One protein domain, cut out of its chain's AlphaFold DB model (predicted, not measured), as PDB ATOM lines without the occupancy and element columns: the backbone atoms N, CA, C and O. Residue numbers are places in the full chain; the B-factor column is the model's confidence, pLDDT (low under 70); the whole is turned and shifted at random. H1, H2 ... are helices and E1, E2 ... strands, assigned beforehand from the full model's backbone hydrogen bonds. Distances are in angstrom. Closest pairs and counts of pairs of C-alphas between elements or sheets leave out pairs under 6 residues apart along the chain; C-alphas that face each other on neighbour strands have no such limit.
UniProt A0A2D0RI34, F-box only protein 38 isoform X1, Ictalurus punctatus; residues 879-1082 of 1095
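What this domain is: This is residues 879 to 1082 of the 1095 residues of the protein "F-box only protein 38 isoform X1" of Ictalurus punctatus (UniProt A0A2D0RI34). A twisted sheet of six strands has helices H1 and H2 over one face and the long helix H3 over the other; the short helices H5, H6 and H7 gather near H3, and H8 follows H7. H4 sits away from the sheet, past the end of H2. The printed part has 204 residues, with eight named helices and six named strands in the order E1 H1 E2 H2 E3 H3 H4 E4 E5 H5 H6 H7 H8 E6. The mixed sheet runs E1 E2 E6 E3 E5 E4, and the class is mixed, helices and strands. The whole is compact, with a radius of gyration of the C-alphas of 17.0 A and spans of 46 by 46 by 26 A.

How they stand to each other: Edge strand E1, residues 879 to 883, is parallel to E2, residues 906 to 911, with N 880 and O 907 within hydrogen-bond range at 2.9 A. With H1, residues 890 to 899, they form a strand-helix-strand unit, two parallel neighbour strands with a helix between, its crossover right-handed. H1 is on the sheet at a height over the sheet of 9.6 A. H2, residues 918 to 927, is on the same face and only just touches H1, with 3 pairs of C-alphas within 8 A, the closest those of Glu 891 and Leu 921 at 7.4 A. E3, residues 933 to 939, and E2 are both parallel to E6, residues 1075 to 1081, with N 937 and O 1078 at 2.8 A and N 908 and O 1077 at 2.8 A. E2, H2 and E3 form a split unit, with E6 between the strands, its crossover right-handed. H3, residues 946 to 969, is on the opposite face, its C-alpha closest to E6 that of Ser 960, 6.1 A from Val 1075. H4, residues 979 to 984, is close to but not clearly touching H2, the C-alphas of Ser 927 and Ile 982 being 6.5 A apart. E4, residues 995 to 1001, and E5, residues 1004 to 1010, are an antiparallel hairpin, with N 997 and O 1008 at 2.8 A. E5 is antiparallel to E3, with N 936 and O 1009 at 2.8 A. E3, H3, H4 and E4 form a split strand-helix-strand unit, with E5 between the two strands in the sheet, its crossover left-handed. H5, residues 1015 to 1020, only grazes the sheet. H6, residues 1042 to 1045, only just touches H3, with 3 pairs of C-alphas within 8 A, the closest those of Trp 955 and Pro 1042 at 6.6 A. H7, residues 1050 to 1056, touches residues 958 to 965 of H3 alone, about perpendicular at 86 degrees; the closest C-alphas are those of Ile 962 and Ala 1050, 5.3 A. H8, residues 1058 to 1066, touches no helix. Every O i to N i+4 pair is within hydrogen-bond range in H2, H5, H7 and H8, against 5 of 6 in H1, 16 of 20 in H3 and 1 of 2 in H4; H6 is too short for one.

Where its parts are: E1 begins at C-alpha 879 (6.686, 58.616, -15.412). H3 spans 35.7 A from C-alpha 946 (-5.689, 53.925, -21.880), and E5 spans 19.8 A. E6 ends at C-alpha 1081 (1.620, 53.132, -29.212).

The domain as a whole: The printed part has no cut. The two C-alphas farthest apart, of Lys 983 and Cys 1029, are 49.1 A apart. The link from H5 to H6, 21 residues, is long. Mean pLDDT of the printed part is 82.0; residues 970, 1022 to 1037 and 1041 to 1050 are under 70.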
ATOM      1  N   ARG A 879       7.597  58.570 -14.259       92.75
ATOM      2  CA  ARG A 879       6.686  58.616 -15.412       92.75
ATOM      3  C   ARG A 879       7.112  59.681 -16.414       92.75
ATOM      4  O   ARG A 879       7.090  60.871 -16.118       92.75
ATOM      5  N   PHE A 880       7.393  59.234 -17.628       95.06
ATOM      6  CA  PHE A 880       7.561  60.078 -18.803       95.06
ATOM      7  C   PHE A 880       6.447  59.744 -19.788       95.06
ATOM      8  O   PHE A 880       6.104  58.573 -19.963       95.06
ATOM      9  N   ASP A 881       5.827  60.756 -20.375       94.06
ATOM     10  CA  ASP A 881       4.574  60.572 -21.099       94.06
ATOM     11  C   ASP A 881       4.518  61.548 -22.281       94.06
ATOM     12  O   ASP A 881       4.337  62.748 -22.087       94.06
ATOM     13  N   TYR A 882       4.759  61.045 -23.493       94.38
ATOM     14  CA  TYR A 882       4.900  61.838 -24.714       94.38
ATOM     15  C   TYR A 882       3.910  61.379 -25.783       94.38
ATOM     16  O   TYR A 882       3.973  60.238 -26.246       94.38
ATOM     17  N   ALA A 883       3.039  62.281 -26.233       91.56
ATOM     18  CA  ALA A 883       2.084  62.008 -27.304       91.56
ATOM     19  C   ALA A 883       2.069  63.126 -28.348       91.56
ATOM     20  O   ALA A 883       2.043  64.306 -28.006       91.56
ATOM     21  N   GLN A 884       2.051  62.763 -29.633       89.38
ATOM     22  CA  GLN A 884       1.914  63.713 -30.750       89.38
ATOM     23  C   GLN A 884       3.038  64.778 -30.840       89.38
ATOM     24  O   GLN A 884       2.856  65.878 -31.369       89.38
ATOM     25  N   CYS A 885       4.238  64.445 -30.354       90.00
ATOM     26  CA  CYS A 885       5.437  65.286 -30.445       90.00
ATOM     27  C   CYS A 885       6.246  64.964 -31.719       90.00
ATOM     28  O   CYS A 885       7.098  64.078 -31.731       90.00
ATOM     29  N   LYS A 886       5.973  65.675 -32.823       87.69
ATOM     30  CA  LYS A 886       6.523  65.368 -34.164       87.69
ATOM     31  C   LYS A 886       8.051  65.524 -34.300       87.69
ATOM     32  O   LYS A 886       8.658  64.814 -35.108       87.69
ATOM     33  N   LYS A 887       8.683  66.442 -33.556       89.94
ATOM     34  CA  LYS A 887      10.143  66.693 -33.599       89.94
ATOM     35  C   LYS A 887      10.944  66.017 -32.471       89.94
ATOM     36  O   LYS A 887      12.149  66.225 -32.405       89.94
ATOM     37  N   LEU A 888      10.303  65.167 -31.666       91.56
ATOM     38  CA  LEU A 888      10.894  64.535 -30.484       91.56
ATOM     39  C   LEU A 888      12.036  63.569 -30.837       91.56
ATOM     40  O   LEU A 888      11.827  62.623 -31.601       91.56
ATOM     41  N   ASP A 889      13.207  63.753 -30.228       91.50
ATOM     42  CA  ASP A 889      14.297  62.782 -30.286       91.50
ATOM     43  C   ASP A 889      14.108  61.720 -29.191       91.50
ATOM     44  O   ASP A 889      14.642  61.787 -28.084       91.50
ATOM     45  N   ILE A 890      13.311  60.709 -29.531       91.12
ATOM     46  CA  ILE A 890      13.058  59.522 -28.703       91.12
ATOM     47  C   ILE A 890      14.373  58.836 -28.297       91.12
ATOM     48  O   ILE A 890      14.499  58.322 -27.185       91.12
ATOM     49  N   GLU A 891      15.364  58.846 -29.186       89.94
ATOM     50  CA  GLU A 891      16.656  58.201 -28.991       89.94
ATOM     51  C   GLU A 891      17.536  58.943 -27.973       89.94
ATOM     52  O   GLU A 891      18.318  58.298 -27.267       89.94
ATOM     53  N   GLN A 892      17.426  60.269 -27.891       92.25
ATOM     54  CA  GLN A 892      18.075  61.111 -26.882       92.25
ATOM     55  C   GLN A 892      17.343  61.034 -25.538       92.25
ATOM     56  O   GLN A 892      17.981  60.866 -24.499       92.25
ATOM     57  N   ILE A 893      16.009  61.083 -25.546       92.19
ATOM     58  CA  ILE A 893      15.200  61.057 -24.319       92.19
ATOM     59  C   ILE A 893      15.373  59.738 -23.565       92.19
ATOM     60  O   ILE A 893      15.575  59.749 -22.351       92.19
ATOM     61  N   LEU A 894      15.334  58.597 -24.260       92.25
ATOM     62  CA  LEU A 894      15.476  57.290 -23.611       92.25
ATOM     63  C   LEU A 894      16.880  57.072 -23.031       92.25
ATOM     64  O   LEU A 894      16.998  56.520 -21.937       92.25
ATOM     65  N   ASP A 895      17.926  57.570 -23.699       90.31
ATOM     66  CA  ASP A 895      19.289  57.604 -23.155       90.31
ATOM     67  C   ASP A 895      19.354  58.412 -21.845       90.31
ATOM     68  O   ASP A 895      19.897  57.930 -20.849       90.31
ATOM     69  N   GLN A 896      18.737  59.598 -21.797       90.00
ATOM     70  CA  GLN A 896      18.689  60.403 -20.571       90.00
ATOM     71  C   GLN A 896      17.904  59.705 -19.450       90.00
ATOM     72  O   GLN A 896      18.402  59.604 -18.329       90.00
ATOM     73  N   VAL A 897      16.709  59.179 -19.738       90.69
ATOM     74  CA  VAL A 897      15.834  58.535 -18.737       90.69
ATOM     75  C   VAL A 897      16.460  57.266 -18.138       90.69
ATOM     76  O   VAL A 897      16.283  56.992 -16.946       90.69
ATOM     77  N   LEU A 898      17.224  56.511 -18.933       89.75
ATOM     78  CA  LEU A 898      17.929  55.306 -18.486       89.75
ATOM     79  C   LEU A 898      19.270  55.590 -17.782       89.75
ATOM     80  O   LEU A 898      19.792  54.699 -17.108       89.75
ATOM     81  N   ARG A 899      19.819  56.811 -17.879       89.00
ATOM     82  CA  ARG A 899      21.020  57.246 -17.132       89.00
ATOM     83  C   ARG A 899      20.728  57.785 -15.725       89.00
ATOM     84  O   ARG A 899      21.644  57.833 -14.907       89.00
ATOM     85  N   ILE A 900      19.491  58.186 -15.413       86.19
ATOM     86  CA  ILE A 900      19.106  58.608 -14.049       86.19
ATOM     87  C   ILE A 900      19.252  57.397 -13.088       86.19
ATOM     88  O   ILE A 900      18.861  56.294 -13.486       86.19
ATOM     89  N   PRO A 901      19.761  57.544 -11.842       82.00
ATOM     90  CA  PRO A 901      20.000  56.431 -10.904       82.00
ATOM     91  C   PRO A 901      18.788  55.539 -10.568       82.00
ATOM     92  O   PRO A 901      17.638  55.977 -10.630       82.00
ATOM     93  N   ALA A 902      19.052  54.283 -10.186       77.56
ATOM     94  CA  ALA A 902      18.067  53.200 -10.027       77.56
ATOM     95  C   ALA A 902      17.279  53.209  -8.703       77.56
ATOM     96  O   ALA A 902      17.120  52.185  -8.042       77.56
ATOM     97  N   GLU A 903      16.734  54.362  -8.318       82.94
ATOM     98  CA  GLU A 903      15.946  54.488  -7.083       82.94
ATOM     99  C   GLU A 903      14.486  54.035  -7.244       82.94
ATOM    100  O   GLU A 903      13.894  53.486  -6.309       82.94
ATOM    101  N   ARG A 904      13.898  54.189  -8.438       86.44
ATOM    102  CA  ARG A 904      12.498  53.849  -8.761       86.44
ATOM    103  C   ARG A 904      12.395  53.075 -10.078       86.44
ATOM    104  O   ARG A 904      13.273  53.176 -10.931       86.44
ATOM    105  N   ASN A 905      11.306  52.319 -10.235       91.44
ATOM    106  CA  ASN A 905      10.886  51.792 -11.536       91.44
ATOM    107  C   ASN A 905      10.545  52.972 -12.454       91.44
ATOM    108  O   ASN A 905      10.101  54.003 -11.942       91.44
ATOM    109  N   ARG A 906      10.686  52.834 -13.777       92.38
ATOM    110  CA  ARG A 906      10.232  53.878 -14.716       92.38
ATOM    111  C   ARG A 906       9.307  53.346 -15.798       92.38
ATOM    112  O   ARG A 906       9.502  52.249 -16.309       92.38
ATOM    113  N   ILE A 907       8.350  54.175 -16.195       93.19
ATOM    114  CA  ILE A 907       7.533  53.979 -17.387       93.19
ATOM    115  C   ILE A 907       7.676  55.189 -18.315       93.19
ATOM    116  O   ILE A 907       7.499  56.333 -17.893       93.19
ATOM    117  N   VAL A 908       8.006  54.926 -19.578       94.62
ATOM    118  CA  VAL A 908       8.026  55.910 -20.663       94.62
ATOM    119  C   VAL A 908       6.919  55.540 -21.637       94.62
ATOM    120  O   VAL A 908       6.987  54.494 -22.272       94.62
ATOM    121  N   TYR A 909       5.891  56.374 -21.748       93.50
ATOM    122  CA  TYR A 909       4.848  56.234 -22.760       93.50
ATOM    123  C   TYR A 909       5.182  57.112 -23.966       93.50
ATOM    124  O   TYR A 909       5.473  58.297 -23.805       93.50
ATOM    125  N   LEU A 910       5.137  56.527 -25.161       93.31
ATOM    126  CA  LEU A 910       5.458  57.160 -26.433       93.31
ATOM    127  C   LEU A 910       4.328  56.885 -27.432       93.31
ATOM    128  O   LEU A 910       4.100  55.739 -27.811       93.31
ATOM    129  N   ARG A 911       3.670  57.936 -27.919       91.56
ATOM    130  CA  ARG A 911       2.734  57.882 -29.055       91.56
ATOM    131  C   ARG A 911       3.328  58.700 -30.222       91.56
ATOM    132  O   ARG A 911       3.079  59.909 -30.310       91.56
ATOM    133  N   PRO A 912       4.235  58.099 -31.029       90.44
ATOM    134  CA  PRO A 912       5.040  58.793 -32.036       90.44
ATOM    135  C   PRO A 912       4.278  59.087 -33.337       90.44
ATOM    136  O   PRO A 912       3.595  58.229 -33.880       90.44
ATOM    137  N   MET A 913       4.515  60.268 -33.920       86.69
ATOM    138  CA  MET A 913       3.968  60.667 -35.236       86.69
ATOM    139  C   MET A 913       4.868  60.276 -36.426       86.69
ATOM    140  O   MET A 913       4.898  60.962 -37.449       86.69
ATOM    141  N   LYS A 914       5.713  59.258 -36.239       86.25
ATOM    142  CA  LYS A 914       6.735  58.784 -37.183       86.25
ATOM    143  C   LYS A 914       6.973  57.295 -36.942       86.25
ATOM    144  O   LYS A 914       6.935  56.846 -35.797       86.25
ATOM    145  N   LYS A 915       7.311  56.552 -37.997       83.94
ATOM    146  CA  LYS A 915       7.796  55.173 -37.867       83.94
ATOM    147  C   LYS A 915       9.135  55.149 -37.117       83.94
ATOM    148  O   LYS A 915      10.065  55.857 -37.493       83.94
ATOM    149  N   ILE A 916       9.214  54.323 -36.077       86.56
ATOM    150  CA  ILE A 916      10.439  54.045 -35.315       86.56
ATOM    151  C   ILE A 916      11.116  52.806 -35.911       86.56
ATOM    152  O   ILE A 916      10.430  51.840 -36.251       86.56
ATOM    153  N   ASP A 917      12.446  52.810 -36.011       88.50
ATOM    154  CA  ASP A 917      13.225  51.588 -36.244       88.50
ATOM    155  C   ASP A 917      13.382  50.827 -34.918       88.50
ATOM    156  O   ASP A 917      14.169  51.206 -34.046       88.50
ATOM    157  N   SER A 918      12.604  49.754 -34.755       86.31
ATOM    158  CA  SER A 918      12.629  48.926 -33.548       86.31
ATOM    159  C   SER A 918      13.958  48.193 -33.337       86.31
ATOM    160  O   SER A 918      14.307  47.942 -32.188       86.31
ATOM    161  N   LEU A 919      14.723  47.884 -34.393       87.88
ATOM    162  CA  LEU A 919      16.007  47.174 -34.285       87.88
ATOM    163  C   LEU A 919      17.134  48.125 -33.868       87.88
ATOM    164  O   LEU A 919      17.966  47.778 -33.025       87.88
ATOM    165  N   ALA A 920      17.147  49.347 -34.411       88.62
ATOM    166  CA  ALA A 920      18.034  50.407 -33.932       88.62
ATOM    167  C   ALA A 920      17.743  50.742 -32.459       88.62
ATOM    168  O   ALA A 920      18.671  50.850 -31.648       88.62
ATOM    169  N   LEU A 921      16.456  50.817 -32.099       89.94
ATOM    170  CA  LEU A 921      16.011  51.073 -30.733       89.94
ATOM    171  C   LEU A 921      16.395  49.936 -29.769       89.94
ATOM    172  O   LEU A 921      17.039  50.207 -28.756       89.94
ATOM    173  N   GLU A 922      16.083  48.674 -30.091       90.94
ATOM    174  CA  GLU A 922      16.496  47.490 -29.316       90.94
ATOM    175  C   GLU A 922      18.010  47.513 -29.067       90.94
ATOM    176  O   GLU A 922      18.468  47.444 -27.920       90.94
ATOM    177  N   ARG A 923      18.796  47.715 -30.133       90.25
ATOM    178  CA  ARG A 923      20.256  47.796 -30.056       90.25
ATOM    179  C   ARG A 923      20.733  48.902 -29.122       90.25
ATOM    180  O   ARG A 923      21.639  48.654 -28.323       90.25
ATOM    181  N   LYS A 924      20.164  50.108 -29.196       88.31
ATOM    182  CA  LYS A 924      20.582  51.231 -28.340       88.31
ATOM    183  C   LYS A 924      20.236  51.000 -26.868       88.31
ATOM    184  O   LYS A 924      21.038  51.329 -25.992       88.31
ATOM    185  N   LEU A 925      19.063  50.431 -26.595       91.19
ATOM    186  CA  LEU A 925      18.559  50.244 -25.235       91.19
ATOM    187  C   LEU A 925      19.239  49.070 -24.522       91.19
ATOM    188  O   LEU A 925      19.718  49.235 -23.402       91.19
ATOM    189  N   PHE A 926      19.349  47.898 -25.148       91.06
ATOM    190  CA  PHE A 926      19.904  46.730 -24.459       91.06
ATOM    191  C   PHE A 926      21.441  46.736 -24.382       91.06
ATOM    192  O   PHE A 926      21.995  46.256 -23.387       91.06
ATOM    193  N   SER A 927      22.152  47.331 -25.351       89.38
ATOM    194  CA  SER A 927      23.624  47.399 -25.295       89.38
ATOM    195  C   SER A 927      24.163  48.376 -24.237       89.38
ATOM    196  O   SER A 927      25.198  48.087 -23.631       89.38
ATOM    197  N   GLY A 928      23.460  49.485 -23.966       87.56
ATOM    198  CA  GLY A 928      23.936  50.583 -23.111       87.56
ATOM    199  C   GLY A 928      24.156  50.239 -21.623       87.56
ATOM    200  O   GLY A 928      23.736  49.178 -21.148       87.56
ATOM    201  N   PRO A 929      24.813  51.132 -20.851       87.94
ATOM    202  CA  PRO A 929      25.280  50.884 -19.479       87.94
ATOM    203  C   PRO A 929      24.171  51.050 -18.420       87.94
ATOM    204  O   PRO A 929      24.401  51.585 -17.341       87.94
ATOM    205  N   TYR A 930      22.941  50.644 -18.732       89.62
ATOM    206  CA  TYR A 930      21.771  50.973 -17.917       89.62
ATOM    207  C   TYR A 930      21.514  49.909 -16.830       89.62
ATOM    208  O   TYR A 930      21.327  48.736 -17.182       89.62
ATOM    209  N   PRO A 931      21.468  50.281 -15.533       88.25
ATOM    210  CA  PRO A 931      21.334  49.358 -14.398       88.25
ATOM    211  C   PRO A 931      19.870  48.945 -14.136       88.25
ATOM    212  O   PRO A 931      19.362  49.068 -13.023       88.25
ATOM    213  N   TYR A 932      19.187  48.477 -15.180       89.94
ATOM    214  CA  TYR A 932      17.772  48.105 -15.162       89.94
ATOM    215  C   TYR A 932      17.522  46.854 -15.989       89.94
ATOM    216  O   TYR A 932      18.169  46.666 -17.024       89.94
ATOM    217  N   HIS A 933      16.499  46.091 -15.605       92.25
ATOM    218  CA  HIS A 933      15.762  45.282 -16.573       92.25
ATOM    219  C   HIS A 933      14.912  46.201 -17.458       92.25
ATOM    220  O   HIS A 933      14.314  47.163 -16.969       92.25
ATOM    221  N   ILE A 934      14.867  45.925 -18.757       93.50
ATOM    222  CA  ILE A 934      14.234  46.756 -19.781       93.50
ATOM    223  C   ILE A 934      13.128  45.950 -20.469       93.50
ATOM    224  O   ILE A 934      13.287  44.773 -20.793       93.50
ATOM    225  N   ALA A 935      11.997  46.603 -20.712       93.50
ATOM    226  CA  ALA A 935      10.924  46.114 -21.561       93.50
ATOM    227  C   ALA A 935      10.552  47.180 -22.593       93.50
ATOM    228  O   ALA A 935      10.311  48.332 -22.234       93.50
ATOM    229  N   ILE A 936      10.456  46.783 -23.857       94.50
ATOM    230  CA  ILE A 936       9.901  47.578 -24.951       94.50
ATOM    231  C   ILE A 936       8.586  46.907 -25.342       94.50
ATOM    232  O   ILE A 936       8.586  45.729 -25.688       94.50
ATOM    233  N   ILE A 937       7.470  47.626 -25.257       92.75
ATOM    234  CA  ILE A 937       6.142  47.148 -25.656       92.75
ATOM    235  C   ILE A 937       5.711  47.941 -26.886       92.75
ATOM    236  O   ILE A 937       5.647  49.165 -26.849       92.75
ATOM    237  N   HIS A 938       5.399  47.225 -27.956       91.81
ATOM    238  CA  HIS A 938       4.886  47.728 -29.220       91.81
ATOM    239  C   HIS A 938       3.394  47.385 -29.300       91.81
ATOM    240  O   HIS A 938       3.048  46.212 -29.447       91.81
ATOM    241  N   GLU A 939       2.511  48.379 -29.178       89.12
ATOM    242  CA  GLU A 939       1.055  48.199 -29.244       89.12
ATOM    243  C   GLU A 939       0.460  48.876 -30.487       89.12
ATOM    244  O   GLU A 939       0.748  50.041 -30.788       89.12
ATOM    245  N   PHE A 940      -0.407  48.144 -31.188       88.19
ATOM    246  CA  PHE A 940      -1.013  48.550 -32.459       88.19
ATOM    247  C   PHE A 940      -2.535  48.777 -32.354       88.19
ATOM    248  O   PHE A 940      -3.256  48.630 -33.339       88.19
ATOM    249  N   SER A 941      -3.043  49.112 -31.161       84.25
ATOM    250  CA  SER A 941      -4.468  49.404 -30.941       84.25
ATOM    251  C   SER A 941      -4.902  50.695 -31.645       84.25
ATOM    252  O   SER A 941      -4.159  51.679 -31.690       84.25
ATOM    253  N   ASN A 942      -6.105  50.697 -32.218       83.19
ATOM    254  CA  ASN A 942      -6.709  51.876 -32.829       83.19
ATOM    255  C   ASN A 942      -8.240  51.803 -32.651       83.19
ATOM    256  O   ASN A 942      -8.846  50.906 -33.242       83.19
ATOM    257  N   PRO A 943      -8.877  52.678 -31.846       77.62
ATOM    258  CA  PRO A 943      -8.302  53.799 -31.084       77.62
ATOM    259  C   PRO A 943      -7.353  53.370 -29.936       77.62
ATOM    260  O   PRO A 943      -7.302  52.188 -29.586       77.62
ATOM    261  N   PRO A 944      -6.589  54.310 -29.340       76.31
ATOM    262  CA  PRO A 944      -5.780  54.070 -28.137       76.31
ATOM    263  C   PRO A 944      -6.588  53.524 -26.952       76.31
ATOM    264  O   PRO A 944      -7.643  54.048 -26.599       76.31
ATOM    265  N   ASN A 945      -6.039  52.523 -26.257       77.25
ATOM    266  CA  ASN A 945      -6.646  51.949 -25.055       77.25
ATOM    267  C   ASN A 945      -5.884  52.348 -23.778       77.25
ATOM    268  O   ASN A 945      -4.934  51.693 -23.347       77.25
ATOM    269  N   VAL A 946      -6.337  53.408 -23.104       73.56
ATOM    270  CA  VAL A 946      -5.689  53.925 -21.880       73.56
ATOM    271  C   VAL A 946      -5.669  52.906 -20.723       73.56
ATOM    272  O   VAL A 946      -4.802  52.991 -19.848       73.56
ATOM    273  N   ARG A 947      -6.538  51.880 -20.722       76.00
ATOM    274  CA  ARG A 947      -6.507  50.810 -19.703       76.00
ATOM    275  C   ARG A 947      -5.205  50.010 -19.774       76.00
ATOM    276  O   ARG A 947      -4.654  49.657 -18.730       76.00
ATOM    277  N   ASN A 948      -4.666  49.785 -20.973       79.44
ATOM    278  CA  ASN A 948      -3.444  49.007 -21.203       79.44
ATOM    279  C   ASN A 948      -2.214  49.637 -20.533       79.44
ATOM    280  O   ASN A 948      -1.466  48.958 -19.823       79.44
ATOM    281  N   LYS A 949      -2.099  50.964 -20.619       76.69
ATOM    282  CA  LYS A 949      -1.091  51.795 -19.934       76.69
ATOM    283  C   LYS A 949      -1.121  51.661 -18.401       76.69
ATOM    284  O   LYS A 949      -0.088  51.807 -17.747       76.69
ATOM    285  N   VAL A 950      -2.290  51.376 -17.813       76.31
ATOM    286  CA  VAL A 950      -2.456  51.133 -16.366       76.31
ATOM    287  C   VAL A 950      -2.186  49.666 -16.014       76.31
ATOM    288  O   VAL A 950      -1.441  49.396 -15.072       76.31
ATOM    289  N   ARG A 951      -2.735  48.725 -16.797       78.56
ATOM    290  CA  ARG A 951      -2.552  47.268 -16.653       78.56
ATOM    291  C   ARG A 951      -1.056  46.883 -16.618       78.56
ATOM    292  O   ARG A 951      -0.630  46.180 -15.703       78.56
ATOM    293  N   VAL A 952      -0.241  47.428 -17.530       81.31
ATOM    294  CA  VAL A 952       1.219  47.181 -17.620       81.31
ATOM    295  C   VAL A 952       2.000  47.629 -16.380       81.31
ATOM    296  O   VAL A 952       2.952  46.956 -15.978       81.31
ATOM    297  N   ARG A 953       1.593  48.724 -15.721       81.69
ATOM    298  CA  ARG A 953       2.267  49.211 -14.501       81.69
ATOM    299  C   ARG A 953       2.231  48.174 -13.376       81.69
ATOM    300  O   ARG A 953       3.207  48.034 -12.651       81.69
ATOM    301  N   SER A 954       1.149  47.402 -13.274       79.06
ATOM    302  CA  SER A 954       1.037  46.353 -12.256       79.06
ATOM    303  C   SER A 954       2.107  45.269 -12.422       79.06
ATOM    304  O   SER A 954       2.675  44.842 -11.426       79.06
ATOM    305  N   TRP A 955       2.434  44.859 -13.654       79.56
ATOM    306  CA  TRP A 955       3.514  43.892 -13.912       79.56
ATOM    307  C   TRP A 955       4.897  44.458 -13.605       79.56
ATOM    308  O   TRP A 955       5.730  43.770 -13.016       79.56
ATOM    309  N   MET A 956       5.126  45.715 -13.992       85.25
ATOM    310  CA  MET A 956       6.356  46.455 -13.704       85.25
ATOM    311  C   MET A 956       6.657  46.463 -12.195       85.25
ATOM    312  O   MET A 956       7.778  46.170 -11.780       85.25
ATOM    313  N   ASP A 957       5.644  46.741 -11.372       84.69
ATOM    314  CA  ASP A 957       5.801  46.771  -9.920       84.69
ATOM    315  C   ASP A 957       5.903  45.356  -9.312       84.69
ATOM    316  O   ASP A 957       6.768  45.142  -8.462       84.69
ATOM    317  N   THR A 958       5.151  44.355  -9.797       82.06
ATOM    318  CA  THR A 958       5.290  42.947  -9.355       82.06
ATOM    319  C   THR A 958       6.706  42.395  -9.583       82.06
ATOM    320  O   THR A 958       7.324  41.902  -8.639       82.06
ATOM    321  N   VAL A 959       7.264  42.513 -10.796       85.62
ATOM    322  CA  VAL A 959       8.618  41.999 -11.116       85.62
ATOM    323  C   VAL A 959       9.700  42.720 -10.298       85.62
ATOM    324  O   VAL A 959      10.661  42.099  -9.830       85.62
ATOM    325  N   SER A 960       9.530  44.025 -10.073       87.75
ATOM    326  CA  SER A 960      10.429  44.824  -9.235       87.75
ATOM    327  C   SER A 960      10.366  44.451  -7.752       87.75
ATOM    328  O   SER A 960      11.400  44.438  -7.083       87.75
ATOM    329  N   ASN A 961       9.184  44.116  -7.229       87.31
ATOM    330  CA  ASN A 961       9.029  43.675  -5.843       87.31
ATOM    331  C   ASN A 961       9.717  42.322  -5.615       87.31
ATOM    332  O   ASN A 961      10.519  42.217  -4.692       87.31
ATOM    333  N   ILE A 962       9.517  41.348  -6.513       85.88
ATOM    334  CA  ILE A 962      10.216  40.050  -6.465       85.88
ATOM    335  C   ILE A 962      11.739  40.259  -6.517       85.88
ATOM    336  O   ILE A 962      12.471  39.733  -5.685       85.88
ATOM    337  N   SER A 963      12.238  41.080  -7.449       87.38
ATOM    338  CA  SER A 963      13.686  41.333  -7.572       87.38
ATOM    339  C   SER A 963      14.272  42.002  -6.319       87.38
ATOM    340  O   SER A 963      15.378  41.671  -5.898       87.38
ATOM    341  N   GLN A 964      13.531  42.916  -5.686       86.94
ATOM    342  CA  GLN A 964      13.924  43.517  -4.408       86.94
ATOM    343  C   GLN A 964      13.928  42.520  -3.249       86.94
ATOM    344  O   GLN A 964      14.794  42.617  -2.382       86.94
ATOM    345  N   GLU A 965      12.954  41.616  -3.203       85.81
ATOM    346  CA  GLU A 965      12.821  40.606  -2.157       85.81
ATOM    347  C   GLU A 965      13.970  39.599  -2.211       85.81
ATOM    348  O   GLU A 965      14.668  39.416  -1.217       85.81
ATOM    349  N   LEU A 966      14.260  39.050  -3.393       84.75
ATOM    350  CA  LEU A 966      15.374  38.123  -3.600       84.75
ATOM    351  C   LEU A 966      16.728  38.736  -3.192       84.75
ATOM    352  O   LEU A 966      17.539  38.077  -2.538       84.75
ATOM    353  N   ILE A 967      16.963  40.014  -3.521       85.94
ATOM    354  CA  ILE A 967      18.189  40.737  -3.132       85.94
ATOM    355  C   ILE A 967      18.261  40.959  -1.608       85.94
ATOM    356  O   ILE A 967      19.337  40.828  -1.027       85.94
ATOM    357  N   LYS A 968      17.144  41.303  -0.947       84.69
ATOM    358  CA  LYS A 968      17.113  41.634   0.494       84.69
ATOM    359  C   LYS A 968      17.097  40.402   1.404       84.69
ATOM    360  O   LYS A 968      17.795  40.395   2.413       84.69
ATOM    361  N   ASN A 969      16.287  39.404   1.057       77.75
ATOM    362  CA  ASN A 969      15.882  38.317   1.951       77.75
ATOM    363  C   ASN A 969      16.572  36.983   1.601       77.75
ATOM    364  O   ASN A 969      16.875  36.204   2.499       77.75
ATOM    365  N   GLU A 970      16.879  36.731   0.320       69.62
ATOM    366  CA  GLU A 970      17.490  35.467  -0.140       69.62
ATOM    367  C   GLU A 970      18.993  35.553  -0.475       69.62
ATOM    368  O   GLU A 970      19.603  34.556  -0.877       69.62
ATOM    369  N   PHE A 971      19.616  36.719  -0.277       70.50
ATOM    370  CA  PHE A 971      21.020  36.995  -0.617       70.50
ATOM    371  C   PHE A 971      21.349  36.847  -2.119       70.50
ATOM    372  O   PHE A 971      22.456  36.431  -2.475       70.50
ATOM    373  N   PHE A 972      20.421  37.184  -3.026       82.00
ATOM    374  CA  PHE A 972      20.753  37.252  -4.456       82.00
ATOM    375  C   PHE A 972      21.767  38.371  -4.757       82.00
ATOM    376  O   PHE A 972      21.651  39.471  -4.209       82.00
ATOM    377  N   PRO A 973      22.722  38.148  -5.680       81.69
ATOM    378  CA  PRO A 973      23.616  39.205  -6.130       81.69
ATOM    379  C   PRO A 973      22.847  40.279  -6.916       81.69
ATOM    380  O   PRO A 973      22.156  39.992  -7.894       81.69
ATOM    381  N   GLU A 974      22.999  41.541  -6.513       84.38
ATOM    382  CA  GLU A 974      22.485  42.693  -7.259       84.38
ATOM    383  C   GLU A 974      23.270  42.862  -8.569       84.38
ATOM    384  O   GLU A 974      24.484  43.095  -8.552       84.38
ATOM    385  N   ALA A 975      22.585  42.781  -9.711       83.56
ATOM    386  CA  ALA A 975      23.218  43.001 -11.005       83.56
ATOM    387  C   ALA A 975      23.588  44.481 -11.179       83.56
ATOM    388  O   ALA A 975      22.787  45.385 -10.934       83.56
ATOM    389  N   LYS A 976      24.813  44.728 -11.645       82.50
ATOM    390  CA  LYS A 976      25.331  46.059 -11.978       82.50
ATOM    391  C   LYS A 976      25.837  46.031 -13.411       82.50
ATOM    392  O   LYS A 976      26.355  45.015 -13.863       82.50
ATOM    393  N   ARG A 977      25.644  47.136 -14.129       82.81
ATOM    394  CA  ARG A 977      26.059  47.292 -15.524       82.81
ATOM    395  C   ARG A 977      26.759  48.632 -15.679       82.81
ATOM    396  O   ARG A 977      26.259  49.649 -15.211       82.81
ATOM    397  N   THR A 978      27.931  48.605 -16.295       80.50
ATOM    398  CA  THR A 978      28.862  49.734 -16.390       80.50
ATOM    399  C   THR A 978      29.383  49.886 -17.821       80.50
ATOM    400  O   THR A 978      29.169  49.024 -18.674       80.50
ATOM    401  N   GLU A 979      30.130  50.956 -18.098       82.88
ATOM    402  CA  GLU A 979      30.812  51.124 -19.391       82.88
ATOM    403  C   GLU A 979      31.866  50.036 -19.677       82.88
ATOM    404  O   GLU A 979      32.201  49.787 -20.839       82.88
ATOM    405  N   ALA A 980      32.382  49.357 -18.645       79.62
ATOM    406  CA  ALA A 980      33.277  48.215 -18.815       79.62
ATOM    407  C   ALA A 980      32.533  46.986 -19.367       79.62
ATOM    408  O   ALA A 980      33.078  46.257 -20.198       79.62
ATOM    409  N   ASP A 981      31.268  46.791 -18.985       81.25
ATOM    410  CA  ASP A 981      30.452  45.661 -19.443       81.25
ATOM    411  C   ASP A 981      30.054  45.790 -20.920       81.25
ATOM    412  O   ASP A 981      30.000  44.782 -21.624       81.25
ATOM    413  N   ILE A 982      29.881  47.020 -21.430       84.25
ATOM    414  CA  ILE A 982      29.699  47.272 -22.873       84.25
ATOM    415  C   ILE A 982      30.911  46.745 -23.658       84.25
ATOM    416  O   ILE A 982      30.760  46.070 -24.676       84.25
ATOM    417  N   LYS A 983      32.127  47.025 -23.168       84.75
ATOM    418  CA  LYS A 983      33.385  46.578 -23.793       84.75
ATOM    419  C   LYS A 983      33.567  45.059 -23.691       84.75
ATOM    420  O   LYS A 983      34.160  44.462 -24.585       84.75
ATOM    421  N   LYS A 984      33.046  44.440 -22.626       87.19
ATOM    422  CA  LYS A 984      33.072  42.986 -22.401       87.19
ATOM    423  C   LYS A 984      32.086  42.226 -23.299       87.19
ATOM    424  O   LYS A 984      32.403  41.122 -23.735       87.19
ATOM    425  N   TYR A 985      30.920  42.806 -23.591       86.25
ATOM    426  CA  TYR A 985      29.851  42.168 -24.367       86.25
ATOM    427  C   TYR A 985      29.384  43.044 -25.553       86.25
ATOM    428  O   TYR A 985      28.263  43.552 -25.537       86.25
ATOM    429  N   PRO A 986      30.206  43.221 -26.608       85.12
ATOM    430  CA  PRO A 986      29.897  44.122 -27.728       85.12
ATOM    431  C   PRO A 986      28.826  43.592 -28.703       85.12
ATOM    432  O   PRO A 986      28.209  44.372 -29.431       85.12
ATOM    433  N   ASN A 987      28.594  42.276 -28.723       89.00
ATOM    434  CA  ASN A 987      27.686  41.593 -29.649       89.00
ATOM    435  C   ASN A 987      26.375  41.190 -28.959       89.00
ATOM    436  O   ASN A 987      26.366  40.958 -27.751       89.00
ATOM    437  N   TYR A 988      25.294  41.044 -29.732       87.25
ATOM    438  CA  TYR A 988      23.996  40.532 -29.264       87.25
ATOM    439  C   TYR A 988      24.144  39.201 -28.494       87.25
ATOM    440  O   TYR A 988      24.896  38.342 -28.964       87.25
ATOM    441  N   PRO A 989      23.457  38.987 -27.352       88.88
ATOM    442  CA  PRO A 989      22.478  39.858 -26.679       88.88
ATOM    443  C   PRO A 989      23.105  40.823 -25.643       88.88
ATOM    444  O   PRO A 989      22.500  41.146 -24.624       88.88
ATOM    445  N   TRP A 990      24.350  41.267 -25.850       89.88
ATOM    446  CA  TRP A 990      25.072  42.248 -25.020       89.88
ATOM    447  C   TRP A 990      25.192  41.892 -23.529       89.88
ATOM    448  O   TRP A 990      25.247  42.773 -22.666       89.88
ATOM    449  N   GLY A 991      25.234  40.594 -23.214       84.12
ATOM    450  CA  GLY A 991      25.281  40.098 -21.836       84.12
ATOM    451  C   GLY A 991      23.964  40.279 -21.072       84.12
ATOM    452  O   GLY A 991      23.997  40.442 -19.855       84.12
ATOM    453  N   ARG A 992      22.827  40.301 -21.778       88.06
ATOM    454  CA  ARG A 992      21.466  40.260 -21.223       88.06
ATOM    455  C   ARG A 992      20.719  39.017 -21.714       88.06
ATOM    456  O   ARG A 992      21.091  38.412 -22.716       88.06
ATOM    457  N   ASP A 993      19.653  38.667 -21.007       87.00
ATOM    458  CA  ASP A 993      18.766  37.532 -21.285       87.00
ATOM    459  C   ASP A 993      17.525  38.024 -22.055       87.00
ATOM    460  O   ASP A 993      16.432  38.132 -21.504       87.00
ATOM    461  N   ILE A 994      17.736  38.460 -23.303       91.62
ATOM    462  CA  ILE A 994      16.714  39.131 -24.127       91.62
ATOM    463  C   ILE A 994      15.794  38.096 -24.785       91.62
ATOM    464  O   ILE A 994      16.264  37.134 -25.395       91.62
ATOM    465  N   TYR A 995      14.483  38.324 -24.720       91.38
ATOM    466  CA  TYR A 995      13.473  37.525 -25.413       91.38
ATOM    467  C   TYR A 995      12.281  38.373 -25.882       91.38
ATOM    468  O   TYR A 995      12.030  39.466 -25.373       91.38
ATOM    469  N   THR A 996      11.505  37.825 -26.821       91.31
ATOM    470  CA  THR A 996      10.284  38.447 -27.360       91.31
ATOM    471  C   THR A 996       9.030  37.700 -26.895       91.31
ATOM    472  O   THR A 996       9.043  36.476 -26.740       91.31
ATOM    473  N   LEU A 997       7.942  38.434 -26.654       88.81
ATOM    474  CA  LEU A 997       6.612  37.938 -26.305       88.81
ATOM    475  C   LEU A 997       5.544  38.649 -27.142       88.81
ATOM    476  O   LEU A 997       5.240  39.815 -26.901       88.81
ATOM    477  N   ASP A 998       4.914  37.917 -28.051       88.50
ATOM    478  CA  ASP A 998       3.801  38.424 -28.857       88.50
ATOM    479  C   ASP A 998       2.436  38.026 -28.270       88.50
ATOM    480  O   ASP A 998       2.331  37.129 -27.412       88.50
ATOM    481  N   GLY A 999       1.382  38.700 -28.730       85.00
ATOM    482  CA  GLY A 999      -0.012  38.380 -28.427       85.00
ATOM    483  C   GLY A 999      -1.010  39.334 -29.094       85.00
ATOM    484  O   GLY A 999      -0.644  40.181 -29.905       85.00
ATOM    485  N   VAL A1000      -2.280  39.188 -28.724       82.19
ATOM    486  CA  VAL A1000      -3.397  40.085 -29.067       82.19
ATOM    487  C   VAL A1000      -4.045  40.536 -27.754       82.19
ATOM    488  O   VAL A1000      -3.910  39.821 -26.762       82.19
ATOM    489  N   VAL A1001      -4.617  41.747 -27.731       76.19
ATOM    490  CA  VAL A1001      -5.330  42.369 -26.601       76.19
ATOM    491  C   VAL A1001      -6.474  43.219 -27.116       76.19
ATOM    492  O   VAL A1001      -6.238  44.109 -27.932       76.19
ATOM    493  N   ASP A1002      -7.691  42.998 -26.617       72.94
ATOM    494  CA  ASP A1002      -8.884  43.777 -26.994       72.94
ATOM    495  C   ASP A1002      -9.036  43.896 -28.542       72.94
ATOM    496  O   ASP A1002      -9.446  44.923 -29.080       72.94
ATOM    497  N   GLY A1003      -8.637  42.840 -29.273       73.50
ATOM    498  CA  GLY A1003      -8.622  42.756 -30.745       73.50
ATOM    499  C   GLY A1003      -7.359  43.279 -31.456       73.50
ATOM    500  O   GLY A1003      -7.189  43.019 -32.647       73.50
ATOM    501  N   ALA A1004      -6.449  43.967 -30.760       81.00
ATOM    502  CA  ALA A1004      -5.238  44.558 -31.335       81.00
ATOM    503  C   ALA A1004      -3.967  43.734 -31.036       81.00
ATOM    504  O   ALA A1004      -3.783  43.295 -29.901       81.00
ATOM    505  N   PRO A1005      -3.044  43.537 -31.995       87.69
ATOM    506  CA  PRO A1005      -1.794  42.838 -31.723       87.69
ATOM    507  C   PRO A1005      -0.844  43.678 -30.857       87.69
ATOM    508  O   PRO A1005      -0.834  44.914 -30.915       87.69
ATOM    509  N   TYR A1006       0.008  42.990 -30.098       89.19
ATOM    510  CA  TYR A1006       1.148  43.579 -29.403       89.19
ATOM    511  C   TYR A1006       2.387  42.680 -29.505       89.19
ATOM    512  O   TYR A1006       2.282  41.455 -29.601       89.19
ATOM    513  N   SER A1007       3.565  43.297 -29.431       91.25
ATOM    514  CA  SER A1007       4.858  42.610 -29.323       91.25
ATOM    515  C   SER A1007       5.680  43.233 -28.200       91.25
ATOM    516  O   SER A1007       5.678  44.454 -28.034       91.25
ATOM    517  N   MET A1008       6.355  42.420 -27.392       90.94
ATOM    518  CA  MET A1008       7.134  42.873 -26.240       90.94
ATOM    519  C   MET A1008       8.535  42.266 -26.260       90.94
ATOM    520  O   MET A1008       8.670  41.054 -26.136       90.94
ATOM    521  N   ILE A1009       9.574  43.097 -26.351       93.62
ATOM    522  CA  ILE A1009      10.983  42.682 -26.262       93.62
ATOM    523  C   ILE A1009      11.489  43.032 -24.861       93.62
ATOM    524  O   ILE A1009      11.362  44.181 -24.432       93.62
ATOM    525  N   SER A1010      12.034  42.071 -24.116       92.94
ATOM    526  CA  SER A1010      12.424  42.301 -22.722       92.94
ATOM    527  C   SER A1010      13.518  41.362 -22.211       92.94
ATOM    528  O   SER A1010      13.683  40.260 -22.721       92.94
ATOM    529  N   ASP A1011      14.221  41.795 -21.162       90.88
ATOM    530  CA  ASP A1011      15.049  40.947 -20.292       90.88
ATOM    531  C   ASP A1011      14.474  40.827 -18.861       90.88
ATOM    532  O   ASP A1011      15.203  40.544 -17.907       90.88
ATOM    533  N   PHE A1012      13.164  41.071 -18.690       88.75
ATOM    534  CA  PHE A1012      12.474  40.970 -17.401       88.75
ATOM    535  C   PHE A1012      12.549  39.531 -16.853       88.75
ATOM    536  O   PHE A1012      12.099  38.604 -17.538       88.75
ATOM    537  N   PRO A1013      13.028  39.326 -15.610       78.56
ATOM    538  CA  PRO A1013      12.960  38.037 -14.936       78.56
ATOM    539  C   PRO A1013      11.510  37.580 -14.774       78.56
ATOM    540  O   PRO A1013      10.617  38.414 -14.598       78.56
ATOM    541  N   TRP A1014      11.288  36.261 -14.776       82.25
ATOM    542  CA  TRP A1014      10.052  35.595 -14.332       82.25
ATOM    543  C   TRP A1014       8.782  35.855 -15.168       82.25
ATOM    544  O   TRP A1014       7.845  35.060 -15.133       82.25
ATOM    545  N   LEU A1015       8.724  36.944 -15.944       84.44
ATOM    546  CA  LEU A1015       7.529  37.411 -16.653       84.44
ATOM    547  C   LEU A1015       6.977  36.369 -17.635       84.44
ATOM    548  O   LEU A1015       5.762  36.265 -17.786       84.44
ATOM    549  N   ARG A1016       7.837  35.569 -18.279       83.31
ATOM    550  CA  ARG A1016       7.406  34.472 -19.162       83.31
ATOM    551  C   ARG A1016       6.620  33.412 -18.384       83.31
ATOM    552  O   ARG A1016       5.524  33.045 -18.803       83.31
ATOM    553  N   SER A1017       7.153  32.977 -17.249       81.00
ATOM    554  CA  SER A1017       6.577  31.947 -16.380       81.00
ATOM    555  C   SER A1017       5.296  32.449 -15.709       81.00
ATOM    556  O   SER A1017       4.248  31.819 -15.834       81.00
ATOM    557  N   LEU A1018       5.321  33.662 -15.145       79.19
ATOM    558  CA  LEU A1018       4.136  34.327 -14.590       79.19
ATOM    559  C   LEU A1018       3.064  34.642 -15.658       79.19
ATOM    560  O   LEU A1018       1.878  34.699 -15.336       79.19
ATOM    561  N   ARG A1019       3.427  34.814 -16.943       76.81
ATOM    562  CA  ARG A1019       2.445  34.941 -18.042       76.81
ATOM    563  C   ARG A1019       1.744  33.610 -18.341       76.81
ATOM    564  O   ARG A1019       0.601  33.657 -18.789       76.81
ATOM    565  N   VAL A1020       2.396  32.470 -18.119       75.31
ATOM    566  CA  VAL A1020       1.863  31.120 -18.402       75.31
ATOM    567  C   VAL A1020       1.182  30.487 -17.174       75.31
ATOM    568  O   VAL A1020       0.381  29.569 -17.335       75.31
ATOM    569  N   ALA A1021       1.445  31.002 -15.970       73.75
ATOM    570  CA  ALA A1021       0.825  30.572 -14.719       73.75
ATOM    571  C   ALA A1021      -0.719  30.564 -14.757       73.75
ATOM    572  O   ALA A1021      -1.362  31.405 -15.391       73.75
ATOM    573  N   VAL A1022      -1.312  29.597 -14.049       67.75
ATOM    574  CA  VAL A1022      -2.763  29.360 -14.031       67.75
ATOM    575  C   VAL A1022      -3.486  30.472 -13.250       67.75
ATOM    576  O   VAL A1022      -3.095  30.763 -12.120       67.75
ATOM    577  N   PRO A1023      -4.564  31.074 -13.795       63.72
ATOM    578  CA  PRO A1023      -5.374  32.059 -13.082       63.72
ATOM    579  C   PRO A1023      -5.900  31.578 -11.722       63.72
ATOM    580  O   PRO A1023      -6.415  30.466 -11.593       63.72
ATOM    581  N   ASN A1024      -5.825  32.443 -10.709       62.88
ATOM    582  CA  ASN A1024      -6.282  32.136  -9.356       62.88
ATOM    583  C   ASN A1024      -7.801  32.360  -9.244       62.88
ATOM    584  O   ASN A1024      -8.280  33.490  -9.358       62.88
ATOM    585  N   GLY A1025      -8.549  31.288  -8.964       56.06
ATOM    586  CA  GLY A1025     -10.016  31.292  -8.883       56.06
ATOM    587  C   GLY A1025     -10.634  32.171  -7.784       56.06
ATOM    588  O   GLY A1025     -11.847  32.360  -7.788       56.06
ATOM    589  N   TYR A1026      -9.836  32.731  -6.868       55.84
ATOM    590  CA  TYR A1026     -10.290  33.696  -5.858       55.84
ATOM    591  C   TYR A1026     -10.179  35.169  -6.303       55.84
ATOM    592  O   TYR A1026     -10.553  36.069  -5.547       55.84
ATOM    593  N   ALA A1027      -9.655  35.454  -7.501       55.56
ATOM    594  CA  ALA A1027      -9.595  36.816  -8.032       55.56
ATOM    595  C   ALA A1027     -10.994  37.331  -8.425       55.56
ATOM    596  O   ALA A1027     -11.751  36.641  -9.107       55.56
ATOM    597  N   ARG A1028     -11.339  38.567  -8.040       53.56
ATOM    598  CA  ARG A1028     -12.586  39.203  -8.496       53.56
ATOM    599  C   ARG A1028     -12.501  39.554  -9.981       53.56
ATOM    600  O   ARG A1028     -11.565  40.228 -10.413       53.56
ATOM    601  N   CYS A1029     -13.530  39.177 -10.735       52.91
ATOM    602  CA  CYS A1029     -13.774  39.678 -12.085       52.91
ATOM    603  C   CYS A1029     -14.332  41.110 -12.018       52.91
ATOM    604  O   CYS A1029     -15.512  41.331 -12.272       52.91
ATOM    605  N   ASP A1030     -13.490  42.080 -11.648       49.62
ATOM    606  CA  ASP A1030     -13.878  43.500 -11.598       49.62
ATOM    607  C   ASP A1030     -14.158  44.083 -13.008       49.62
ATOM    608  O   ASP A1030     -14.773  45.142 -13.117       49.62
ATOM    609  N   PHE A1031     -13.714  43.399 -14.076       52.34
ATOM    610  CA  PHE A1031     -13.928  43.749 -15.486       52.34
ATOM    611  C   PHE A1031     -13.994  42.504 -16.388       52.34
ATOM    612  O   PHE A1031     -13.403  41.458 -16.076       52.34
ATOM    613  N   ASP A1032     -14.607  42.672 -17.562       51.59
ATOM    614  CA  ASP A1032     -14.566  41.756 -18.713       51.59
ATOM    615  C   ASP A1032     -13.184  41.784 -19.413       51.59
ATOM    616  O   ASP A1032     -13.052  42.105 -20.589       51.59
ATOM    617  N   ASP A1033     -12.110  41.502 -18.664       54.44
ATOM    618  CA  ASP A1033     -10.758  41.290 -19.206       54.44
ATOM    619  C   ASP A1033     -10.704  39.928 -19.938       54.44
ATOM    620  O   ASP A1033     -10.348  38.915 -19.333       54.44
ATOM    621  N   ASP A1034     -11.099  39.875 -21.211       52.25
ATOM    622  CA  ASP A1034     -11.492  38.627 -21.902       52.25
ATOM    623  C   ASP A1034     -10.385  37.556 -22.067       52.25
ATOM    624  O   ASP A1034     -10.668  36.389 -22.340       52.25
ATOM    625  N   GLU A1035      -9.111  37.898 -21.853       59.03
ATOM    626  CA  GLU A1035      -7.978  37.018 -22.166       59.03
ATOM    627  C   GLU A1035      -7.171  36.599 -20.930       59.03
ATOM    628  O   GLU A1035      -6.427  37.371 -20.319       59.03
ATOM    629  N   SER A1036      -7.225  35.306 -20.610       56.84
ATOM    630  CA  SER A1036      -6.462  34.690 -19.515       56.84
ATOM    631  C   SER A1036      -4.948  34.602 -19.760       56.84
ATOM    632  O   SER A1036      -4.213  34.217 -18.854       56.84
ATOM    633  N   THR A1037      -4.449  34.947 -20.952       59.22
ATOM    634  CA  THR A1037      -3.076  34.648 -21.404       59.22
ATOM    635  C   THR A1037      -2.166  35.870 -21.564       59.22
ATOM    636  O   THR A1037      -0.945  35.710 -21.533       59.22
ATOM    637  N   THR A1038      -2.686  37.097 -21.630       70.06
ATOM    638  CA  THR A1038      -1.891  38.292 -21.987       70.06
ATOM    639  C   THR A1038      -1.038  38.862 -20.843       70.06
ATOM    640  O   THR A1038      -1.130  38.441 -19.684       70.06
ATOM    641  N   ILE A1039      -0.205  39.864 -21.166       70.69
ATOM    642  CA  ILE A1039       0.469  40.743 -20.185       70.69
ATOM    643  C   ILE A1039      -0.464  41.839 -19.629       70.69
ATOM    644  O   ILE A1039      -0.013  42.745 -18.938       70.69
ATOM    645  N   TYR A1040      -1.766  41.781 -19.913       70.75
ATOM    646  CA  TYR A1040      -2.713  42.851 -19.595       70.75
ATOM    647  C   TYR A1040      -3.752  42.464 -18.530       70.75
ATOM    648  O   TYR A1040      -4.434  43.341 -18.007       70.75
ATOM    649  N   ALA A1041      -3.780  41.193 -18.105       68.00
ATOM    650  CA  ALA A1041      -4.645  40.677 -17.036       68.00
ATOM    651  C   ALA A1041      -3.891  40.218 -15.750       68.00
ATOM    652  O   ALA A1041      -4.136  39.107 -15.270       68.00
ATOM    653  N   PRO A1042      -2.985  41.024 -15.141       61.59
ATOM    654  CA  PRO A1042      -2.196  40.604 -13.969       61.59
ATOM    655  C   PRO A1042      -3.059  40.158 -12.781       61.59
ATOM    656  O   PRO A1042      -2.747  39.170 -12.123       61.59
ATOM    657  N   ARG A1043      -4.193  40.832 -12.529       61.09
ATOM    658  CA  ARG A1043      -5.081  40.516 -11.394       61.09
ATOM    659  C   ARG A1043      -5.670  39.105 -11.457       61.09
ATOM    660  O   ARG A1043      -5.812  38.476 -10.411       61.09
ATOM    661  N   ARG A1044      -5.974  38.596 -12.659       58.38
ATOM    662  CA  ARG A1044      -6.507  37.235 -12.846       58.38
ATOM    663  C   ARG A1044      -5.441  36.159 -12.565       58.38
ATOM    664  O   ARG A1044      -5.799  35.055 -12.173       58.38
ATOM    665  N   LYS A1045      -4.144  36.473 -12.692       56.25
ATOM    666  CA  LYS A1045      -3.024  35.506 -12.641       56.25
ATOM    667  C   LYS A1045      -2.384  35.249 -11.271       56.25
ATOM    668  O   LYS A1045      -1.378  34.558 -11.221       56.25
ATOM    669  N   GLY A1046      -2.968  35.727 -10.167       51.56
ATOM    670  CA  GLY A1046      -2.553  35.268  -8.829       51.56
ATOM    671  C   GLY A1046      -2.068  36.318  -7.832       51.56
ATOM    672  O   GLY A1046      -1.158  36.033  -7.068       51.56
ATOM    673  N   GLN A1047      -2.763  37.458  -7.745       54.25
ATOM    674  CA  GLN A1047      -2.655  38.423  -6.634       54.25
ATOM    675  C   GLN A1047      -1.333  39.230  -6.576       54.25
ATOM    676  O   GLN A1047      -0.385  38.992  -7.314       54.25
ATOM    677  N   LEU A1048      -1.340  40.314  -5.787       52.81
ATOM    678  CA  LEU A1048      -0.339  41.398  -5.848       52.81
ATOM    679  C   LEU A1048       0.881  41.203  -4.926       52.81
ATOM    680  O   LEU A1048       1.793  42.030  -4.951       52.81
ATOM    681  N   SER A1049       0.893  40.156  -4.103       63.31
ATOM    682  CA  SER A1049       2.010  39.800  -3.224       63.31
ATOM    683  C   SER A1049       3.143  39.140  -4.012       63.31
ATOM    684  O   SER A1049       2.910  38.265  -4.850       63.31
ATOM    685  N   ALA A1050       4.384  39.538  -3.719       69.94
ATOM    686  CA  ALA A1050       5.560  38.898  -4.299       69.94
ATOM    687  C   ALA A1050       5.658  37.427  -3.858       69.94
ATOM    688  O   ALA A1050       6.024  36.588  -4.672       69.94
ATOM    689  N   ASP A1051       5.228  37.107  -2.633       73.00
ATOM    690  CA  ASP A1051       5.232  35.772  -2.022       73.00
ATOM    691  C   ASP A1051       4.603  34.692  -2.925       73.00
ATOM    692  O   ASP A1051       5.236  33.690  -3.252       73.00
ATOM    693  N   ILE A1052       3.371  34.932  -3.394       73.06
ATOM    694  CA  ILE A1052       2.598  33.983  -4.219       73.06
ATOM    695  C   ILE A1052       3.218  33.859  -5.618       73.06
ATOM    696  O   ILE A1052       3.264  32.776  -6.213       73.06
ATOM    697  N   CYS A1053       3.754  34.964  -6.143       75.44
ATOM    698  CA  CYS A1053       4.498  34.941  -7.395       75.44
ATOM    699  C   CYS A1053       5.801  34.137  -7.260       75.44
ATOM    700  O   CYS A1053       6.126  33.401  -8.184       75.44
ATOM    701  N   MET A1054       6.514  34.239  -6.130       76.50
ATOM    702  CA  MET A1054       7.754  33.500  -5.852       76.50
ATOM    703  C   MET A1054       7.517  31.994  -5.701       76.50
ATOM    704  O   MET A1054       8.277  31.222  -6.277       76.50
ATOM    705  N   GLU A1055       6.447  31.568  -5.020       78.94
ATOM    706  CA  GLU A1055       6.043  30.151  -4.970       78.94
ATOM    707  C   GLU A1055       5.841  29.583  -6.388       78.94
ATOM    708  O   GLU A1055       6.356  28.516  -6.722       78.94
ATOM    709  N   THR A1056       5.184  30.353  -7.261       77.62
ATOM    710  CA  THR A1056       4.877  29.971  -8.653       77.62
ATOM    711  C   THR A1056       6.122  29.816  -9.548       77.62
ATOM    712  O   THR A1056       6.058  29.140 -10.574       77.62
ATOM    713  N   ILE A1057       7.255  30.432  -9.191       83.25
ATOM    714  CA  ILE A1057       8.496  30.471  -9.998       83.25
ATOM    715  C   ILE A1057       9.725  29.930  -9.244       83.25
ATOM    716  O   ILE A1057      10.859  30.132  -9.684       83.25
ATOM    717  N   GLY A1058       9.524  29.251  -8.109       82.06
ATOM    718  CA  GLY A1058      10.600  28.841  -7.197       82.06
ATOM    719  C   GLY A1058      11.683  27.966  -7.841       82.06
ATOM    720  O   GLY A1058      12.851  28.042  -7.451       82.06
ATOM    721  N   GLU A1059      11.333  27.190  -8.872       82.50
ATOM    722  CA  GLU A1059      12.289  26.420  -9.681       82.50
ATOM    723  C   GLU A1059      13.228  27.338 -10.492       82.50
ATOM    724  O   GLU A1059      14.446  27.163 -10.448       82.50
ATOM    725  N   GLU A1060      12.687  28.366 -11.159       83.94
ATOM    726  CA  GLU A1060      13.442  29.330 -11.983       83.94
ATOM    727  C   GLU A1060      14.350  30.220 -11.113       83.94
ATOM    728  O   GLU A1060      15.498  30.496 -11.472       83.94
ATOM    729  N   ILE A1061      13.872  30.611  -9.922       84.62
ATOM    730  CA  ILE A1061      14.682  31.274  -8.887       84.62
ATOM    731  C   ILE A1061      15.844  30.358  -8.473       84.62
ATOM    732  O   ILE A1061      17.004  30.780  -8.481       84.62
ATOM    733  N   SER A1062      15.553  29.095  -8.148       82.81
ATOM    734  CA  SER A1062      16.550  28.127  -7.672       82.81
ATOM    735  C   SER A1062      17.637  27.835  -8.710       82.81
ATOM    736  O   SER A1062      18.817  27.785  -8.354       82.81
ATOM    737  N   GLU A1063      17.273  27.693  -9.988       84.81
ATOM    738  CA  GLU A1063      18.227  27.531 -11.092       84.81
ATOM    739  C   GLU A1063      19.115  28.777 -11.248       84.81
ATOM    740  O   GLU A1063      20.348  28.680 -11.227       84.81
ATOM    741  N   ARG A1064      18.512  29.974 -11.312       83.94
ATOM    742  CA  ARG A1064      19.247  31.240 -11.493       83.94
ATOM    743  C   ARG A1064      20.213  31.522 -10.334       83.94
ATOM    744  O   ARG A1064      21.313  32.036 -10.564       83.94
ATOM    745  N   ARG A1065      19.846  31.113  -9.110       81.75
ATOM    746  CA  ARG A1065      20.696  31.161  -7.904       81.75
ATOM    747  C   ARG A1065      21.911  30.238  -8.012       81.75
ATOM    748  O   ARG A1065      23.019  30.667  -7.696       81.75
ATOM    749  N   GLN A1066      21.732  29.003  -8.494       82.62
ATOM    750  CA  GLN A1066      22.839  28.058  -8.719       82.62
ATOM    751  C   GLN A1066      23.821  28.568  -9.784       82.62
ATOM    752  O   GLN A1066      25.030  28.405  -9.632       82.62
ATOM    753  N   MET A1067      23.321  29.253 -10.817       81.75
ATOM    754  CA  MET A1067      24.147  29.905 -11.844       81.75
ATOM    755  C   MET A1067      24.818  31.215 -11.380       81.75
ATOM    756  O   MET A1067      25.553  31.822 -12.157       81.75
ATOM    757  N   GLN A1068      24.573  31.669 -10.141       76.56
ATOM    758  CA  GLN A1068      25.045  32.950  -9.584       76.56
ATOM    759  C   GLN A1068      24.668  34.185 -10.433       76.56
ATOM    760  O   GLN A1068      25.341  35.218 -10.394       76.56
ATOM    761  N   LEU A1069      23.577  34.097 -11.201       80.50
ATOM    762  CA  LEU A1069      23.123  35.172 -12.080       80.50
ATOM    763  C   LEU A1069      22.331  36.213 -11.281       80.50
ATOM    764  O   LEU A1069      21.252  35.932 -10.760       80.50
ATOM    765  N   GLY A1070      22.872  37.428 -11.202       83.00
ATOM    766  CA  GLY A1070      22.227  38.544 -10.512       83.00
ATOM    767  C   GLY A1070      21.030  39.136 -11.255       83.00
ATOM    768  O   GLY A1070      20.895  38.991 -12.471       83.00
ATOM    769  N   VAL A1071      20.195  39.863 -10.511       87.62
ATOM    770  CA  VAL A1071      19.019  40.597 -11.018       87.62
ATOM    771  C   VAL A1071      19.125  42.092 -10.696       87.62
ATOM    772  O   VAL A1071      19.727  42.472  -9.690       87.62
ATOM    773  N   PHE A1072      18.580  42.964 -11.550       89.31
ATOM    774  CA  PHE A1072      18.559  44.408 -11.285       89.31
ATOM    775  C   PHE A1072      17.450  44.755 -10.284       89.31
ATOM    776  O   PHE A1072      16.320  44.286 -10.396       89.31
ATOM    777  N   GLN A1073      17.742  45.652  -9.338       87.06
ATOM    778  CA  GLN A1073      16.797  46.047  -8.284       87.06
ATOM    779  C   GLN A1073      15.576  46.844  -8.801       87.06
ATOM    780  O   GLN A1073      14.626  47.074  -8.049       87.06
ATOM    781  N   ARG A1074      15.606  47.322 -10.053       90.94
ATOM    782  CA  ARG A1074      14.556  48.128 -10.694       90.94
ATOM    783  C   ARG A1074      14.364  47.740 -12.153       90.94
ATOM    784  O   ARG A1074      15.264  47.219 -12.812       90.94
ATOM    785  N   VAL A1075      13.185  48.084 -12.660       92.12
ATOM    786  CA  VAL A1075      12.761  47.818 -14.034       92.12
ATOM    787  C   VAL A1075      12.376  49.113 -14.761       92.12
ATOM    788  O   VAL A1075      11.946  50.084 -14.128       92.12
ATOM    789  N   VAL A1076      12.486  49.123 -16.090       94.06
ATOM    790  CA  VAL A1076      11.995  50.206 -16.953       94.06
ATOM    791  C   VAL A1076      11.154  49.643 -18.092       94.06
ATOM    792  O   VAL A1076      11.586  48.736 -18.800       94.06
ATOM    793  N   VAL A1077       9.960  50.207 -18.284       94.00
ATOM    794  CA  VAL A1077       9.059  49.890 -19.398       94.00
ATOM    795  C   VAL A1077       8.980  51.072 -20.358       94.00
ATOM    796  O   VAL A1077       8.709  52.199 -19.951       94.00
ATOM    797  N   ILE A1078       9.165  50.802 -21.645       95.00
ATOM    798  CA  ILE A1078       8.997  51.744 -22.747       95.00
ATOM    799  C   ILE A1078       7.795  51.254 -23.555       95.00
ATOM    800  O   ILE A1078       7.858  50.218 -24.208       95.00
ATOM    801  N   PHE A1079       6.681  51.969 -23.456       93.12
ATOM    802  CA  PHE A1079       5.410  51.629 -24.088       93.12
ATOM    803  C   PHE A1079       5.220  52.503 -25.327       93.12
ATOM    804  O   PHE A1079       5.101  53.722 -25.207       93.12
ATOM    805  N   ILE A1080       5.205  51.886 -26.505       93.00
ATOM    806  CA  ILE A1080       5.128  52.547 -27.806       93.00
ATOM    807  C   ILE A1080       3.779  52.220 -28.441       93.00
ATOM    808  O   ILE A1080       3.494  51.063 -28.744       93.00
ATOM    809  N   HIS A1081       2.960  53.250 -28.648       90.06
ATOM    810  CA  HIS A1081       1.620  53.132 -29.212       90.06
ATOM    811  C   HIS A1081       1.551  53.744 -30.614       90.06
ATOM    812  O   HIS A1081       1.807  54.933 -30.794       90.06
ATOM    813  N   TYR A1082       1.244  52.925 -31.618       88.69
ATOM    814  CA  TYR A1082       1.556  53.243 -33.015       88.69
ATOM    815  C   TYR A1082       0.427  53.870 -33.855       88.69
ATOM    816  O   TYR A1082       0.621  54.045 -35.060       88.69
TER     817      TYR A1082